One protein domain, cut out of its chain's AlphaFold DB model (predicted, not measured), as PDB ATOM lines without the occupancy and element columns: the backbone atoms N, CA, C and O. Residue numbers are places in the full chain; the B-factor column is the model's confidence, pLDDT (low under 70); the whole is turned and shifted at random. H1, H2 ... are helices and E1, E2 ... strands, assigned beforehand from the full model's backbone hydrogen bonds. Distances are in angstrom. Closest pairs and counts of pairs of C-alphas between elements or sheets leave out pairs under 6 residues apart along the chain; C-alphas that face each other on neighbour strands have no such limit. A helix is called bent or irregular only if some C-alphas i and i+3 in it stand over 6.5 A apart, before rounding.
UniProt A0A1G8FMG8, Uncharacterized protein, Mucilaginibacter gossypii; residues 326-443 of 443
ATOM      1  N   LYS A 326     -23.498 -24.263 -29.415       57.59
ATOM      2  CA  LYS A 326     -24.147 -25.570 -29.315       57.59
ATOM      3  C   LYS A 326     -25.664 -25.411 -29.222       57.59
ATOM      4  O   LYS A 326     -26.190 -25.182 -28.131       57.59
ATOM      5  N   LYS A 327     -26.394 -25.610 -30.322       54.56
ATOM      6  CA  LYS A 327     -27.866 -25.683 -30.268       54.56
ATOM      7  C   LYS A 327     -28.293 -27.069 -29.775       54.56
ATOM      8  O   LYS A 327     -27.907 -28.081 -30.352       54.56
ATOM      9  N   THR A 328     -29.061 -27.130 -28.684       53.59
ATOM     10  CA  THR A 328     -29.658 -28.375 -28.165       53.59
ATOM     11  C   THR A 328     -31.175 -28.295 -28.321       53.59
ATOM     12  O   THR A 328     -31.799 -27.440 -27.703       53.59
ATOM     13  N   MET A 329     -31.762 -29.176 -29.133       52.38
ATOM     14  CA  MET A 329     -33.219 -29.322 -29.238       52.38
ATOM     15  C   MET A 329     -33.705 -30.417 -28.283       52.38
ATOM     16  O   MET A 329     -33.280 -31.573 -28.389       52.38
ATOM     17  N   GLU A 330     -34.581 -30.041 -27.349       55.41
ATOM     18  CA  GLU A 330     -35.241 -30.941 -26.398       55.41
ATOM     19  C   GLU A 330     -36.729 -31.050 -26.753       55.41
ATOM     20  O   GLU A 330     -37.418 -30.035 -26.841       55.41
ATOM     21  N   LEU A 331     -37.231 -32.274 -26.940       49.78
ATOM     22  CA  LEU A 331     -38.672 -32.519 -27.006       49.78
ATOM     23  C   LEU A 331     -39.216 -32.719 -25.590       49.78
ATOM     24  O   LEU A 331     -38.770 -33.607 -24.852       49.78
ATOM     25  N   THR A 332     -40.196 -31.896 -25.241       52.06
ATOM     26  CA  THR A 332     -41.051 -32.058 -24.063       52.06
ATOM     27  C   THR A 332     -42.387 -32.653 -24.498       52.06
ATOM     28  O   THR A 332     -42.882 -32.340 -25.581       52.06
ATOM     29  N   ASP A 333     -42.942 -33.568 -23.698       61.06
ATOM     30  CA  ASP A 333     -44.328 -34.002 -23.897       61.06
ATOM     31  C   ASP A 333     -45.321 -32.920 -23.433       61.06
ATOM     32  O   ASP A 333     -44.926 -31.884 -22.895       61.06
ATOM     33  N   VAL A 334     -46.614 -33.140 -23.686       63.97
ATOM     34  CA  VAL A 334     -47.698 -32.182 -23.383       63.97
ATOM     35  C   VAL A 334     -47.764 -31.838 -21.883       63.97
ATOM     36  O   VAL A 334     -48.249 -30.769 -21.523       63.97
ATOM     37  N   ASP A 335     -47.194 -32.694 -21.030       62.59
ATOM     38  CA  ASP A 335     -47.121 -32.536 -19.575       62.59
ATOM     39  C   ASP A 335     -45.769 -31.958 -19.095       62.59
ATOM     40  O   ASP A 335     -45.507 -31.881 -17.895       62.59
ATOM     41  N   GLY A 336     -44.893 -31.537 -20.017       59.78
ATOM     42  CA  GLY A 336     -43.618 -30.879 -19.719       59.78
ATOM     43  C   GLY A 336     -42.461 -31.819 -19.358       59.78
ATOM     44  O   GLY A 336     -41.385 -31.345 -18.983       59.78
ATOM     45  N   ASN A 337     -42.624 -33.139 -19.491       60.66
ATOM     46  CA  ASN A 337     -41.566 -34.096 -19.177       60.66
ATOM     47  C   ASN A 337     -40.605 -34.277 -20.362       60.66
ATOM     48  O   ASN A 337     -41.002 -34.477 -21.513       60.66
ATOM     49  N   LYS A 338     -39.300 -34.209 -20.075       61.31
ATOM     50  CA  LYS A 338     -38.217 -34.274 -21.070       61.31
ATOM     51  C   LYS A 338     -38.038 -35.704 -21.584       61.31
ATOM     52  O   LYS A 338     -37.743 -36.589 -20.785       61.31
ATOM     53  N   ARG A 339     -38.157 -35.937 -22.900       48.72
ATOM     54  CA  ARG A 339     -38.078 -37.307 -23.458       48.72
ATOM     55  C   ARG A 339     -36.832 -37.641 -24.276       48.72
ATOM     56  O   ARG A 339     -36.444 -38.803 -24.262       48.72
ATOM     57  N   ALA A 340     -36.170 -36.695 -24.946       53.72
ATOM     58  CA  ALA A 340     -34.899 -36.974 -25.633       53.72
ATOM     59  C   ALA A 340     -34.175 -35.704 -26.105       53.72
ATOM     60  O   ALA A 340     -34.803 -34.685 -26.402       53.72
ATOM     61  N   LYS A 341     -32.845 -35.816 -26.246       50.50
ATOM     62  CA  LYS A 341     -31.964 -34.855 -26.923       50.50
ATOM     63  C   LYS A 341     -31.723 -35.337 -28.356       50.50
ATOM     64  O   LYS A 341     -31.094 -36.374 -28.536       50.50
ATOM     65  N   LEU A 342     -32.241 -34.615 -29.352       54.84
ATOM     66  CA  LEU A 342     -32.294 -35.102 -30.741       54.84
ATOM     67  C   LEU A 342     -31.058 -34.791 -31.582       54.84
ATOM     68  O   LEU A 342     -30.669 -35.617 -32.398       54.84
ATOM     69  N   GLN A 343     -30.427 -33.630 -31.403       47.78
ATOM     70  CA  GLN A 343     -29.313 -33.232 -32.263       47.78
ATOM     71  C   GLN A 343     -28.457 -32.160 -31.590       47.78
ATOM     72  O   GLN A 343     -28.948 -31.358 -30.793       47.78
ATOM     73  N   THR A 344     -27.156 -32.193 -31.874       51.72
ATOM     74  CA  THR A 344     -26.199 -31.150 -31.509       51.72
ATOM     75  C   THR A 344     -25.596 -30.624 -32.798       51.72
ATOM     76  O   THR A 344     -24.947 -31.387 -33.508       51.72
ATOM     77  N   GLU A 345     -25.805 -29.344 -33.081       50.38
ATOM     78  CA  GLU A 345     -25.194 -28.660 -34.220       50.38
ATOM     79  C   GLU A 345     -24.272 -27.552 -33.726       50.38
ATOM     80  O   GLU A 345     -24.558 -26.885 -32.724       50.38
ATOM     81  N   TYR A 346     -23.163 -27.406 -34.440       59.75
ATOM     82  CA  TYR A 346     -22.153 -26.381 -34.255       59.75
ATOM     83  C   TYR A 346     -22.411 -25.280 -35.283       59.75
ATOM     84  O   TYR A 346     -22.418 -25.554 -36.482       59.75
ATOM     85  N   LEU A 347     -22.681 -24.059 -34.819       63.31
ATOM     86  CA  LEU A 347     -23.070 -22.945 -35.685       63.31
ATOM     87  C   LEU A 347     -21.940 -21.915 -35.792       63.31
ATOM     88  O   LEU A 347     -21.464 -21.425 -34.769       63.31
ATOM     89  N   SER A 348     -21.557 -21.567 -37.024       66.81
ATOM     90  CA  SER A 348     -20.669 -20.434 -37.346       66.81
ATOM     91  C   SER A 348     -21.410 -19.093 -37.395       66.81
ATOM     92  O   SER A 348     -20.781 -18.037 -37.359       66.81
ATOM     93  N   TYR A 349     -22.745 -19.143 -37.454       79.06
ATOM     94  CA  TYR A 349     -23.639 -17.995 -37.459       79.06
ATOM     95  C   TYR A 349     -24.939 -18.312 -36.710       79.06
ATOM     96  O   TYR A 349     -25.513 -19.390 -36.893       79.06
ATOM     97  N   ALA A 350     -25.425 -17.384 -35.885       80.88
ATOM     98  CA  ALA A 350     -26.728 -17.507 -35.229       80.88
ATOM     99  C   ALA A 350     -27.348 -16.137 -34.924       80.88
ATOM    100  O   ALA A 350     -26.641 -15.192 -34.590       80.88
ATOM    101  N   GLU A 351     -28.678 -16.053 -34.966       86.06
ATOM    102  CA  GLU A 351     -29.426 -14.863 -34.555       86.06
ATOM    103  C   GLU A 351     -30.291 -15.172 -33.331       86.06
ATOM    104  O   GLU A 351     -30.958 -16.209 -33.267       86.06
ATOM    105  N   PHE A 352     -30.291 -14.258 -32.367       85.50
ATOM    106  CA  PHE A 352     -31.102 -14.321 -31.156       85.50
ATOM    107  C   PHE A 352     -31.916 -13.038 -31.023       85.50
ATOM    108  O   PHE A 352     -31.448 -11.964 -31.393       85.50
ATOM    109  N   SER A 353     -33.104 -13.149 -30.438       86.31
ATOM    110  CA  SER A 353     -33.942 -12.006 -30.077       86.31
ATOM    111  C   SER A 353     -34.170 -12.013 -28.572       86.31
ATOM    112  O   SER A 353     -34.533 -13.048 -28.011       86.31
ATOM    113  N   ILE A 354     -33.939 -10.875 -27.923       87.25
ATOM    114  CA  ILE A 354     -34.191 -10.674 -26.494       87.25
ATOM    115  C   ILE A 354     -35.092  -9.460 -26.330       87.25
ATOM    116  O   ILE A 354     -34.797  -8.406 -26.883       87.25
ATOM    117  N   ASP A 355     -36.138  -9.598 -25.523       89.25
ATOM    118  CA  ASP A 355     -36.970  -8.473 -25.111       89.25
ATOM    119  C   ASP A 355     -36.429  -7.863 -23.811       89.25
ATOM    120  O   ASP A 355     -36.165  -8.576 -22.836       89.25
ATOM    121  N   ILE A 356     -36.259  -6.540 -23.789       89.44
ATOM    122  CA  ILE A 356     -35.885  -5.774 -22.596       89.44
ATOM    123  C   ILE A 356     -37.076  -4.928 -22.153       89.44
ATOM    124  O   ILE A 356     -37.582  -4.107 -22.912       89.44
ATOM    125  N   SER A 357     -37.520  -5.125 -20.912       89.69
ATOM    126  CA  SER A 357     -38.618  -4.351 -20.313       89.69
ATOM    127  C   SER A 357     -38.117  -3.254 -19.373       89.69
ATOM    128  O   SER A 357     -38.701  -2.174 -19.319       89.69
ATOM    129  N   ASP A 358     -37.020  -3.496 -18.659       90.50
ATOM    130  CA  ASP A 358     -36.379  -2.517 -17.788       90.50
ATOM    131  C   ASP A 358     -34.859  -2.720 -17.720       90.50
ATOM    132  O   ASP A 358     -34.341  -3.802 -18.009       90.50
ATOM    133  N   ILE A 359     -34.149  -1.651 -17.356       91.25
ATOM    134  CA  ILE A 359     -32.700  -1.629 -17.147       91.25
ATOM    135  C   ILE A 359     -32.426  -0.962 -15.803       91.25
ATOM    136  O   ILE A 359     -32.803   0.190 -15.600       91.25
ATOM    137  N   ASP A 360     -31.745  -1.678 -14.910       88.44
ATOM    138  CA  ASP A 360     -31.303  -1.192 -13.599       88.44
ATOM    139  C   ASP A 360     -29.768  -1.091 -13.574       88.44
ATOM    140  O   ASP A 360     -29.078  -2.075 -13.288       88.44
ATOM    141  N   GLU A 361     -29.221   0.085 -13.911       86.44
ATOM    142  CA  GLU A 361     -27.772   0.323 -13.916       86.44
ATOM    143  C   GLU A 361     -27.322   1.010 -12.622       86.44
ATOM    144  O   GLU A 361     -27.283   2.236 -12.489       86.44
ATOM    145  N   LYS A 362     -26.923   0.177 -11.659       80.69
ATOM    146  CA  LYS A 362     -26.546   0.599 -10.305       80.69
ATOM    147  C   LYS A 362     -25.323   1.511 -10.256       80.69
ATOM    148  O   LYS A 362     -25.184   2.262  -9.297       80.69
ATOM    149  N   GLN A 363     -24.415   1.444 -11.232       76.44
ATOM    150  CA  GLN A 363     -23.217   2.292 -11.228       76.44
ATOM    151  C   GLN A 363     -23.513   3.744 -11.609       76.44
ATOM    152  O   GLN A 363     -22.742   4.629 -11.245       76.44
ATOM    153  N   GLN A 364     -24.595   3.987 -12.353       76.25
ATOM    154  CA  GLN A 364     -24.984   5.321 -12.821       76.25
ATOM    155  C   GLN A 364     -26.254   5.835 -12.133       76.25
ATOM    156  O   GLN A 364     -26.760   6.876 -12.536       76.25
ATOM    157  N   ASP A 365     -26.747   5.119 -11.111       84.50
ATOM    158  CA  ASP A 365     -27.964   5.444 -10.350       84.50
ATOM    159  C   ASP A 365     -29.129   5.844 -11.272       84.50
ATOM    160  O   ASP A 365     -29.788   6.859 -11.080       84.50
ATOM    161  N   THR A 366     -29.297   5.089 -12.362       86.31
ATOM    162  CA  THR A 366     -30.257   5.388 -13.427       86.31
ATOM    163  C   THR A 366     -31.061   4.139 -13.731       86.31
ATOM    164  O   THR A 366     -30.485   3.080 -14.007       86.31
ATOM    165  N   ARG A 367     -32.392   4.269 -13.740       89.94
ATOM    166  CA  ARG A 367     -33.285   3.165 -14.091       89.94
ATOM    167  C   ARG A 367     -34.151   3.506 -15.293       89.94
ATOM    168  O   ARG A 367     -34.849   4.513 -15.294       89.94
ATOM    169  N   ILE A 368     -34.129   2.650 -16.310       92.12
ATOM    170  CA  ILE A 368     -34.909   2.818 -17.541       92.12
ATOM    171  C   ILE A 368     -36.065   1.818 -17.554       92.12
ATOM    172  O   ILE A 368     -35.857   0.631 -17.310       92.12
ATOM    173  N   TYR A 369     -37.268   2.282 -17.886       91.25
ATOM    174  CA  TYR A 369     -38.463   1.459 -18.071       91.25
ATOM    175  C   TYR A 369     -39.008   1.647 -19.481       91.25
ATOM    176  O   TYR A 369     -39.409   2.751 -19.851       91.25
ATOM    177  N   PHE A 370     -39.045   0.577 -20.266       91.31
ATOM    178  CA  PHE A 370     -39.593   0.617 -21.614       91.31
ATOM    179  C   PHE A 370     -41.121   0.583 -21.579       91.31
ATOM    180  O   PHE A 370     -41.713  -0.161 -20.796       91.31
ATOM    181  N   SER A 371     -41.761   1.395 -22.425       85.88
ATOM    182  CA  SER A 371     -43.231   1.461 -22.495       85.88
ATOM    183  C   SER A 371     -43.828   0.158 -23.033       85.88
ATOM    184  O   SER A 371     -44.840  -0.312 -22.524       85.88
ATOM    185  N   ASP A 372     -43.142  -0.446 -24.004       86.00
ATOM    186  CA  ASP A 372     -43.360  -1.799 -24.510       86.00
ATOM    187  C   ASP A 372     -42.013  -2.540 -24.494       86.00
ATOM    188  O   ASP A 372     -40.984  -1.892 -24.714       86.00
ATOM    189  N   PRO A 373     -41.969  -3.867 -24.262       87.06
ATOM    190  CA  PRO A 373     -40.718  -4.618 -24.298       87.06
ATOM    191  C   PRO A 373     -39.963  -4.382 -25.612       87.06
ATOM    192  O   PRO A 373     -40.485  -4.625 -26.700       87.06
ATOM    193  N   TYR A 374     -38.732  -3.889 -25.505       91.62
ATOM    194  CA  TYR A 374     -37.922  -3.539 -26.660       91.62
ATOM    195  C   TYR A 374     -37.137  -4.757 -27.142       91.62
ATOM    196  O   TYR A 374     -36.321  -5.312 -26.402       91.62
ATOM    197  N   ASN A 375     -37.406  -5.179 -28.377       90.44
ATOM    198  CA  ASN A 375     -36.779  -6.350 -28.973       90.44
ATOM    199  C   ASN A 375     -35.409  -5.999 -29.551       90.44
ATOM    200  O   ASN A 375     -35.290  -5.162 -30.447       90.44
ATOM    201  N   ILE A 376     -34.379  -6.688 -29.077       91.50
ATOM    202  CA  ILE A 376     -33.007  -6.519 -29.533       91.50
ATOM    203  C   ILE A 376     -32.553  -7.783 -30.232       91.50
ATOM    204  O   ILE A 376     -32.698  -8.896 -29.717       91.50
ATOM    205  N   LYS A 377     -31.934  -7.587 -31.393       91.31
ATOM    206  CA  LYS A 377     -31.329  -8.650 -32.181       91.31
ATOM    207  C   LYS A 377     -29.845  -8.789 -31.847       91.31
ATOM    208  O   LYS A 377     -29.085  -7.832 -31.979       91.31
ATOM    209  N   ILE A 378     -29.439  -9.991 -31.450       91.31
ATOM    210  CA  ILE A 378     -28.042 -10.367 -31.227       91.31
ATOM    211  C   ILE A 378     -27.612 -11.278 -32.368       91.31
ATOM    212  O   ILE A 378     -28.246 -12.304 -32.616       91.31
ATOM    213  N   VAL A 379     -26.516 -10.929 -33.029       88.56
ATOM    214  CA  VAL A 379     -25.915 -11.733 -34.096       88.56
ATOM    215  C   VAL A 379     -24.626 -12.345 -33.577       88.56
ATOM    216  O   VAL A 379     -23.762 -11.635 -33.071       88.56
ATOM    217  N   PHE A 380     -24.497 -13.661 -33.697       84.00
ATOM    218  CA  PHE A 380     -23.234 -14.358 -33.532       84.00
ATOM    219  C   PHE A 380     -22.609 -14.599 -34.898       84.00
ATOM    220  O   PHE A 380     -23.206 -15.288 -35.723       84.00
ATOM    221  N   GLU A 381     -21.417 -14.058 -35.116       79.69
ATOM    222  CA  GLU A 381     -20.617 -14.259 -36.323       79.69
ATOM    223  C   GLU A 381     -19.142 -14.049 -35.969       79.69
ATOM    224  O   GLU A 381     -18.818 -13.207 -35.129       79.69
ATOM    225  N   GLY A 382     -18.238 -14.831 -36.567       70.81
ATOM    226  CA  GLY A 382     -16.797 -14.617 -36.400       70.81
ATOM    227  C   GLY A 382     -16.350 -14.613 -34.936       70.81
ATOM    228  O   GLY A 382     -15.552 -13.768 -34.538       70.81
ATOM    229  N   ASN A 383     -16.889 -15.532 -34.124       74.31
ATOM    230  CA  ASN A 383     -16.506 -15.698 -32.720       74.31
ATOM    231  C   ASN A 383     -16.888 -14.516 -31.795       74.31
ATOM    232  O   ASN A 383     -16.300 -14.327 -30.727       74.31
ATOM    233  N   ARG A 384     -17.867 -13.693 -32.189       82.88
ATOM    234  CA  ARG A 384     -18.377 -12.582 -31.375       82.88
ATOM    235  C   ARG A 384     -19.891 -12.494 -31.476       82.88
ATOM    236  O   ARG A 384     -20.483 -12.757 -32.517       82.88
ATOM    237  N   PHE A 385     -20.513 -12.094 -30.378       87.75
ATOM    238  CA  PHE A 385     -21.880 -11.606 -30.347       87.75
ATOM    239  C   PHE A 385     -21.851 -10.105 -30.580       87.75
ATOM    240  O   PHE A 385     -21.072  -9.408 -29.934       87.75
ATOM    241  N   SER A 386     -22.708  -9.606 -31.458       90.81
ATOM    242  CA  SER A 386     -22.884  -8.179 -31.698       90.81
ATOM    243  C   SER A 386     -24.353  -7.794 -31.600       90.81
ATOM    244  O   SER A 386     -25.247  -8.566 -31.954       90.81
ATOM    245  N   ILE A 387     -24.593  -6.589 -31.095       93.62
ATOM    246  CA  ILE A 387     -25.871  -5.892 -31.199       93.62
ATOM    247  C   ILE A 387     -25.598  -4.645 -32.022       93.62
ATOM    248  O   ILE A 387     -24.755  -3.830 -31.648       93.62
ATOM    249  N   ASN A 388     -26.316  -4.502 -33.130       92.00
ATOM    250  CA  ASN A 388     -26.315  -3.294 -33.942       92.00
ATOM    251  C   ASN A 388     -27.721  -2.694 -33.918       92.00
ATOM    252  O   ASN A 388     -28.594  -3.087 -34.694       92.00
ATOM    253  N   ASP A 389     -27.939  -1.782 -32.979       90.88
ATOM    254  CA  ASP A 389     -29.192  -1.067 -32.815       90.88
ATOM    255  C   ASP A 389     -29.116   0.270 -33.555       90.88
ATOM    256  O   ASP A 389     -28.578   1.262 -33.055       90.88
ATOM    257  N   SER A 390     -29.667   0.298 -34.763       86.75
ATOM    258  CA  SER A 390     -29.727   1.509 -35.581       86.75
ATOM    259  C   SER A 390     -30.724   2.546 -35.059       86.75
ATOM    260  O   SER A 390     -30.594   3.722 -35.398       86.75
ATOM    261  N   PHE A 391     -31.693   2.146 -34.229       87.81
ATOM    262  CA  PHE A 391     -32.735   3.030 -33.708       87.81
ATOM    263  C   PHE A 391     -32.202   3.941 -32.596       87.81
ATOM    264  O   PHE A 391     -32.512   5.136 -32.574       87.81
ATOM    265  N   PHE A 392     -31.341   3.399 -31.728       90.56
ATOM    266  CA  PHE A 392     -30.610   4.164 -30.708       90.56
ATOM    267  C   PHE A 392     -29.155   4.479 -31.076       90.56
ATOM    268  O   PHE A 392     -28.460   5.137 -30.301       90.56
ATOM    269  N   GLN A 393     -28.701   4.044 -32.256       88.38
ATOM    270  CA  GLN A 393     -27.319   4.177 -32.733       88.38
ATOM    271  C   GLN A 393     -26.295   3.585 -31.752       88.38
ATOM    272  O   GLN A 393     -25.292   4.214 -31.407       88.38
ATOM    273  N   ILE A 394     -26.558   2.364 -31.287       90.50
ATOM    274  CA  ILE A 394     -25.698   1.640 -30.350       90.50
ATOM    275  C   ILE A 394     -25.149   0.402 -31.037       90.50
ATOM    276  O   ILE A 394     -25.894  -0.462 -31.491       90.50
ATOM    277  N   TYR A 395     -23.824   0.304 -31.044       91.69
ATOM    278  CA  TYR A 395     -23.117  -0.914 -31.396       91.69
ATOM    279  C   TYR A 395     -22.341  -1.407 -30.182       91.69
ATOM    280  O   TYR A 395     -21.545  -0.666 -29.602       91.69
ATOM    281  N   VAL A 396     -22.565  -2.662 -29.812       91.25
ATOM    282  CA  VAL A 396     -21.750  -3.361 -28.818       91.25
ATOM    283  C   VAL A 396     -21.400  -4.739 -29.343       91.25
ATOM    284  O   VAL A 396     -22.184  -5.357 -30.064       91.25
ATOM    285  N   ASP A 397     -20.231  -5.236 -28.958       90.56
ATOM    286  CA  ASP A 397     -19.822  -6.603 -29.227       90.56
ATOM    287  C   ASP A 397     -19.156  -7.253 -28.005       90.56
ATOM    288  O   ASP A 397     -18.730  -6.588 -27.059       90.56
ATOM    289  N   SER A 398     -19.153  -8.583 -27.973       86.75
ATOM    290  CA  SER A 398     -18.641  -9.371 -26.851       86.75
ATOM    291  C   SER A 398     -18.348 -10.800 -27.292       86.75
ATOM    292  O   SER A 398     -19.015 -11.343 -28.167       86.75
ATOM    293  N   GLN A 399     -17.383 -11.447 -26.643       79.94
ATOM    294  CA  GLN A 399     -17.158 -12.892 -26.780       79.94
ATOM    295  C   GLN A 399     -18.112 -13.719 -25.891       79.94
ATOM    296  O   GLN A 399     -18.243 -14.921 -26.076       79.94
ATOM    297  N   ASP A 400     -18.817 -13.099 -24.939       80.31
ATOM    298  CA  ASP A 400     -19.778 -13.773 -24.055       80.31
ATOM    299  C   ASP A 400     -21.200 -13.232 -24.270       80.31
ATOM    300  O   ASP A 400     -21.463 -12.033 -24.122       80.31
ATOM    301  N   PHE A 401     -22.135 -14.140 -24.573       82.06
ATOM    302  CA  PHE A 401     -23.564 -13.861 -24.731       82.06
ATOM    303  C   PHE A 401     -24.216 -13.281 -23.465       82.06
ATOM    304  O   PHE A 401     -25.195 -12.551 -23.549       82.06
ATOM    305  N   LYS A 402     -23.717 -13.588 -22.264       81.88
ATOM    306  CA  LYS A 402     -24.248 -12.993 -21.026       81.88
ATOM    307  C   LYS A 402     -23.783 -11.555 -20.837       81.88
ATOM    308  O   LYS A 402     -24.505 -10.755 -20.244       81.88
ATOM    309  N   GLU A 403     -22.598 -11.232 -21.340       88.12
ATOM    310  CA  GLU A 403     -22.015  -9.899 -21.213       88.12
ATOM    311  C   GLU A 403     -22.515  -8.946 -22.304       88.12
ATOM    312  O   GLU A 403     -22.627  -7.753 -22.040       88.12
ATOM    313  N   ILE A 404     -22.921  -9.442 -23.485       90.69
ATOM    314  CA  ILE A 404     -23.428  -8.576 -24.566       90.69
ATOM    315  C   ILE A 404     -24.683  -7.788 -24.156       90.69
ATOM    316  O   ILE A 404     -24.795  -6.605 -24.470       90.69
ATOM    317  N   LYS A 405     -25.593  -8.409 -23.389       89.31
ATOM    318  CA  LYS A 405     -26.801  -7.746 -22.870       89.31
ATOM    319  C   LYS A 405     -26.438  -6.611 -21.916       89.31
ATOM    320  O   LYS A 405     -26.892  -5.491 -22.110       89.31
ATOM    321  N   LYS A 406     -25.563  -6.876 -20.941       90.06
ATOM    322  CA  LYS A 406     -25.099  -5.857 -19.987       90.06
ATOM    323  C   LYS A 406     -24.347  -4.724 -20.681       90.06
ATOM    324  O   LYS A 406     -24.523  -3.563 -20.333       90.06
ATOM    325  N   ALA A 407     -23.510  -5.053 -21.669       90.81
ATOM    326  CA  ALA A 407     -22.771  -4.064 -22.444       90.81
ATOM    327  C   ALA A 407     -23.723  -3.122 -23.193       90.81
ATOM    328  O   ALA A 407     -23.516  -1.909 -23.169       90.81
ATOM    329  N   TYR A 408     -24.782  -3.666 -23.801       93.81
ATOM    330  CA  TYR A 408     -25.827  -2.871 -24.442       93.81
ATOM    331  C   TYR A 408     -26.580  -1.994 -23.436       93.81
ATOM    332  O   TYR A 408     -26.713  -0.794 -23.660       93.81
ATOM    333  N   GLU A 409     -27.028  -2.567 -22.315       91.81
ATOM    334  CA  GLU A 409     -27.750  -1.845 -21.257       91.81
ATOM    335  C   GLU A 409     -26.945  -0.641 -20.748       91.81
ATOM    336  O   GLU A 409     -27.441   0.486 -20.703       91.81
ATOM    337  N   LEU A 410     -25.660  -0.861 -20.467       91.19
ATOM    338  CA  LEU A 410     -24.731   0.176 -20.043       91.19
ATOM    339  C   LEU A 410     -24.505   1.237 -21.131       91.19
ATOM    340  O   LEU A 410     -24.448   2.431 -20.827       91.19
ATOM    341  N   ALA A 411     -24.353   0.822 -22.393       91.62
ATOM    342  CA  ALA A 411     -24.175   1.737 -23.519       91.62
ATOM    343  C   ALA A 411     -25.411   2.623 -23.728       91.62
ATOM    344  O   ALA A 411     -25.264   3.825 -23.957       91.62
ATOM    345  N   LEU A 412     -26.611   2.058 -23.576       93.19
ATOM    346  CA  LEU A 412     -27.872   2.780 -23.697       93.19
ATOM    347  C   LEU A 412     -28.032   3.828 -22.597       93.19
ATOM    348  O   LEU A 412     -28.292   4.992 -22.906       93.19
ATOM    349  N   VAL A 413     -27.792   3.456 -21.333       92.62
ATOM    350  CA  VAL A 413     -27.832   4.398 -20.201       92.62
ATOM    351  C   VAL A 413     -26.820   5.531 -20.400       92.62
ATOM    352  O   VAL A 413     -27.177   6.705 -20.300       92.62
ATOM    353  N   ARG A 414     -25.573   5.214 -20.779       90.50
ATOM    354  CA  ARG A 414     -24.530   6.228 -21.027       90.50
ATOM    355  C   ARG A 414     -24.892   7.173 -22.163       90.50
ATOM    356  O   ARG A 414     -24.688   8.383 -22.035       90.50
ATOM    357  N   LYS A 415     -25.404   6.638 -23.275       91.25
ATOM    358  CA  LYS A 415     -25.825   7.439 -24.429       91.25
ATOM    359  C   LYS A 415     -26.976   8.359 -24.021       91.25
ATOM    360  O   LYS A 415     -26.880   9.554 -24.279       91.25
ATOM    361  N   TYR A 416     -27.980   7.857 -23.298       92.31
ATOM    362  CA  TYR A 416     -29.073   8.684 -22.781       92.31
ATOM    363  C   TYR A 416     -28.571   9.818 -21.877       92.31
ATOM    364  O   TYR A 416     -28.894  10.982 -22.117       92.31
ATOM    365  N   LEU A 417     -27.733   9.520 -20.877       89.25
ATOM    366  CA  LEU A 417     -27.208  10.543 -19.968       89.25
ATOM    367  C   LEU A 417     -26.383  11.598 -20.714       89.25
ATOM    368  O   LEU A 417     -26.559  12.793 -20.485       89.25
ATOM    369  N   THR A 418     -25.551  11.175 -21.668       89.19
ATOM    370  CA  THR A 418     -24.738  12.086 -22.490       89.19
ATOM    371  C   THR A 418     -25.614  13.012 -23.333       89.19
ATOM    372  O   THR A 418     -25.357  14.211 -23.403       89.19
ATOM    373  N   LEU A 419     -26.670  12.477 -23.949       89.88
ATOM    374  CA  LEU A 419     -27.582  13.262 -24.778       89.88
ATOM    375  C   LEU A 419     -28.479  14.185 -23.948       89.88
ATOM    376  O   LEU A 419     -28.727  15.317 -24.340       89.88
ATOM    377  N   SER A 420     -28.948  13.729 -22.788       87.50
ATOM    378  CA  SER A 420     -29.844  14.504 -21.920       87.50
ATOM    379  C   SER A 420     -29.164  15.677 -21.205       87.50
ATOM    380  O   SER A 420     -29.848  16.614 -20.801       87.50
ATOM    381  N   THR A 421     -27.836  15.642 -21.051       85.88
ATOM    382  CA  THR A 421     -27.060  16.664 -20.325       85.88
ATOM    383  C   THR A 421     -26.317  17.642 -21.233       85.88
ATOM    384  O   THR A 421     -25.828  18.666 -20.754       85.88
ATOM    385  N   ASN A 422     -26.229  17.355 -22.535       86.19
ATOM    386  CA  ASN A 422     -25.551  18.213 -23.498       86.19
ATOM    387  C   ASN A 422     -26.533  19.204 -24.148       86.19
ATOM    388  O   ASN A 422     -27.554  18.806 -24.705       86.19
ATOM    389  N   ASN A 423     -26.197  20.495 -24.104       77.38
ATOM    390  CA  ASN A 423     -27.022  21.569 -24.666       77.38
ATOM    391  C   ASN A 423     -26.795  21.797 -26.172       77.38
ATOM    392  O   ASN A 423     -27.670  22.364 -26.821       77.38
ATOM    393  N   ASP A 424     -25.668  21.341 -26.730       83.19
ATOM    394  CA  ASP A 424     -25.339  21.455 -28.157       83.19
ATOM    395  C   ASP A 424     -25.293  20.059 -28.798       83.19
ATOM    396  O   ASP A 424     -24.242  19.421 -28.911       83.19
ATOM    397  N   LEU A 425     -26.469  19.566 -29.198       85.69
ATOM    398  CA  LEU A 425     -26.635  18.283 -29.886       85.69
ATOM    399  C   LEU A 425     -26.679  18.457 -31.406       85.69
ATOM    400  O   LEU A 425     -27.328  19.372 -31.918       85.69
ATOM    401  N   SER A 426     -26.059  17.518 -32.124       88.44
ATOM    402  CA  SER A 426     -26.231  17.376 -33.572       88.44
ATOM    403  C   SER A 426     -27.687  17.028 -33.929       88.44
ATOM    404  O   SER A 426     -28.440  16.543 -33.085       88.44
ATOM    405  N   ILE A 427     -28.094  17.251 -35.185       84.06
ATOM    406  CA  ILE A 427     -29.448  16.895 -35.657       84.06
ATOM    407  C   ILE A 427     -29.721  15.398 -35.433       84.06
ATOM    408  O   ILE A 427     -30.796  15.033 -34.961       84.06
ATOM    409  N   ASP A 428     -28.735  14.543 -35.703       83.62
ATOM    410  CA  ASP A 428     -28.863  13.093 -35.534       83.62
ATOM    411  C   ASP A 428     -29.002  12.703 -34.054       83.62
ATOM    412  O   ASP A 428     -29.856  11.894 -33.696       83.62
ATOM    413  N   ASP A 429     -28.234  13.336 -33.164       87.62
ATOM    414  CA  ASP A 429     -28.316  13.096 -31.721       87.62
ATOM    415  C   ASP A 429     -29.638  13.593 -31.110       87.62
ATOM    416  O   ASP A 429     -30.161  12.972 -30.183       87.62
ATOM    417  N   GLN A 430     -30.216  14.677 -31.642       87.44
ATOM    418  CA  GLN A 430     -31.555  15.131 -31.250       87.44
ATOM    419  C   GLN A 430     -32.620  14.097 -31.623       87.44
ATOM    420  O   GLN A 430     -33.494  13.796 -30.811       87.44
ATOM    421  N   VAL A 431     -32.530  13.511 -32.822       88.81
ATOM    422  CA  VAL A 431     -33.441  12.443 -33.261       88.81
ATOM    423  C   VAL A 431     -33.322  11.219 -32.353       88.81
ATOM    424  O   VAL A 431     -34.340  10.680 -31.922       88.81
ATOM    425  N   VAL A 432     -32.100  10.808 -32.001       89.81
ATOM    426  CA  VAL A 432     -31.870   9.682 -31.081       89.81
ATOM    427  C   VAL A 432     -32.441   9.970 -29.689       89.81
ATOM    428  O   VAL A 432     -33.116   9.111 -29.122       89.81
ATOM    429  N   LEU A 433     -32.236  11.172 -29.143       90.06
ATOM    430  CA  LEU A 433     -32.784  11.547 -27.835       90.06
ATOM    431  C   LEU A 433     -34.322  11.555 -27.834       90.06
ATOM    432  O   LEU A 433     -34.943  11.104 -26.871       90.06
ATOM    433  N   GLU A 434     -34.948  12.030 -28.911       89.81
ATOM    434  CA  GLU A 434     -36.406  11.984 -29.063       89.81
ATOM    435  C   GLU A 434     -36.928  10.549 -29.204       89.81
ATOM    436  O   GLU A 434     -37.962  10.214 -28.623       89.81
ATOM    437  N   ASN A 435     -36.205   9.671 -29.903       90.19
ATOM    438  CA  ASN A 435     -36.526   8.242 -29.953       90.19
ATOM    439  C   ASN A 435     -36.468   7.612 -28.555       90.19
ATOM    440  O   ASN A 435     -37.390   6.893 -28.171       90.19
ATOM    441  N   MET A 436     -35.434   7.918 -27.768       92.19
ATOM    442  CA  MET A 436     -35.291   7.438 -26.388       92.19
ATOM    443  C   MET A 436     -36.466   7.883 -25.509       92.19
ATOM    444  O   MET A 436     -37.144   7.040 -24.926       92.19
ATOM    445  N   LYS A 437     -36.788   9.185 -25.501       89.25
ATOM    446  CA  LYS A 437     -37.904   9.748 -24.714       89.25
ATOM    447  C   LYS A 437     -39.277   9.196 -25.102       89.25
ATOM    448  O   LYS A 437     -40.173   9.155 -24.264       89.25
ATOM    449  N   LYS A 438     -39.469   8.804 -26.367       88.94
ATOM    450  CA  LYS A 438     -40.710   8.159 -26.835       88.94
ATOM    451  C   LYS A 438     -40.813   6.696 -26.420       88.94
ATOM    452  O   LYS A 438     -41.920   6.183 -26.312       88.94
ATOM    453  N   THR A 439     -39.678   6.028 -26.239       86.75
ATOM    454  CA  THR A 439     -39.630   4.570 -26.086       86.75
ATOM    455  C   THR A 439     -39.578   4.153 -24.619       86.75
ATOM    456  O   THR A 439     -40.190   3.152 -24.241       86.75
ATOM    457  N   PHE A 440     -38.911   4.932 -23.765       89.19
ATOM    458  CA  PHE A 440     -38.740   4.592 -22.358       89.19
ATOM    459  C   PHE A 440     -38.763   5.805 -21.419       89.19
ATOM    460  O   PHE A 440     -38.456   6.933 -21.798       89.19
ATOM    461  N   LEU A 441     -39.116   5.541 -20.162       88.12
ATOM    462  CA  LEU A 441     -39.057   6.480 -19.046       88.12
ATOM    463  C   LEU A 441     -37.783   6.239 -18.238       88.12
ATOM    464  O   LEU A 441     -37.368   5.093 -18.071       88.12
ATOM    465  N   VAL A 442     -37.188   7.306 -17.711       86.25
ATOM    466  CA  VAL A 442     -35.977   7.229 -16.883       86.25
ATOM    467  C   VAL A 442     -36.279   7.762 -15.486       86.25
ATOM    468  O   VAL A 442     -36.891   8.824 -15.358       86.25
ATOM    469  N   SER A 443     -35.883   7.003 -14.465       80.06
ATOM    470  CA  SER A 443     -36.010   7.320 -13.039       80.06
ATOM    471  C   SER A 443     -34.657   7.431 -12.367       80.06
ATOM    472  O   SER A 443     -33.712   6.740 -12.816       80.06
TER     473      SER A 443
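This is residues 326 to 443 of the 443 residues of an uncharacterized protein of Mucilaginibacter gossypii (UniProt A0A1G8FMG8). A twisted, bent sheet of five strands, E3 to E7, curls round one long helix, H1, while the shorter H2 meets the last part of H1 and only grazes the sheet. A separate hairpin, E1 and E2, lies away from this body as an arm at one end of the long axis, joined to it through Ser 348. The 118 printed residues include seven named strands and two named helices, which follow each other along the chain as six strands, E1 to E6, then the helices H1 and H2, then the strand E7; the class is mixed, helices and strands, and the neighbour pairs E1 and E2, E3 and E4, E4 and E5, E4 and E7, and E5 and E6 are antiparallel, with E4 having three neighbours in the branched sheet. The whole is loose, with a radius of gyration of the C-alphas of 18.0 A, and elongated, spanning 59 by 34 by 25 A.

E1, residues 326 to 332, and E2, residues 338 to 347, form a hairpin, with N 339 and O 331 3.1 A apart. E2 and E3, residues 349 to 361, meet only through their link. E3 bends by 86 degrees at residue 358, and E4, residues 366 to 381, bends by 102 degrees at residue 371. These two are antiparallel neighbours, with N 352 and O 378 2.8 A apart. On the other side of E4 from E3 lie E5, residues 384 to 389, with N 386 and O 379 2.8 A apart, and E7, residues 440 to 442, with N 441 and O 369 2.8 A apart. E6, residues 394 to 398, is an edge strand beside E5, with N 385 and O 398 2.8 A apart. E3 E4 E5 E6 are a meander, each strand the antiparallel neighbour of the one before. H1, residues 401 to 421, is on this sheet; its closest C-alphas to E6 are those of Ile 404 and Ser 398, 5.4 A apart. H2, residues 427 to 439, only grazes the sheet, with residues 436 to 439. H1 touches H2 with residues 416 to 420 alone, at a steep tilt of 67 degrees, opposite ways; the closest C-alphas are those of Leu 419 and Leu 433, 6.3 A apart. Every O i to N i+4 pair is within hydrogen-bond range in H2, and 15 of 17 are in H1.

E1 begins at C-alpha 326, (-24.147, -25.570, -29.315). From first to last C-alpha, E2 measures 23.9 A, E3 30.1 A, E4 31.7 A, H1 31.0 A and H2 18.6 A. H1 begins at C-alpha 401, (-23.564, -13.861, -24.731), and E7 ends at C-alpha 442, (-35.977, 7.229, -16.883).

The C-alphas farthest apart, those of Arg 339 and Asp 424, are 60.3 A apart. The printed part has no cut, and its links between named elements are tight. Residues 326 to 348 have pLDDT under 70; the mean of the printed part is 81.4.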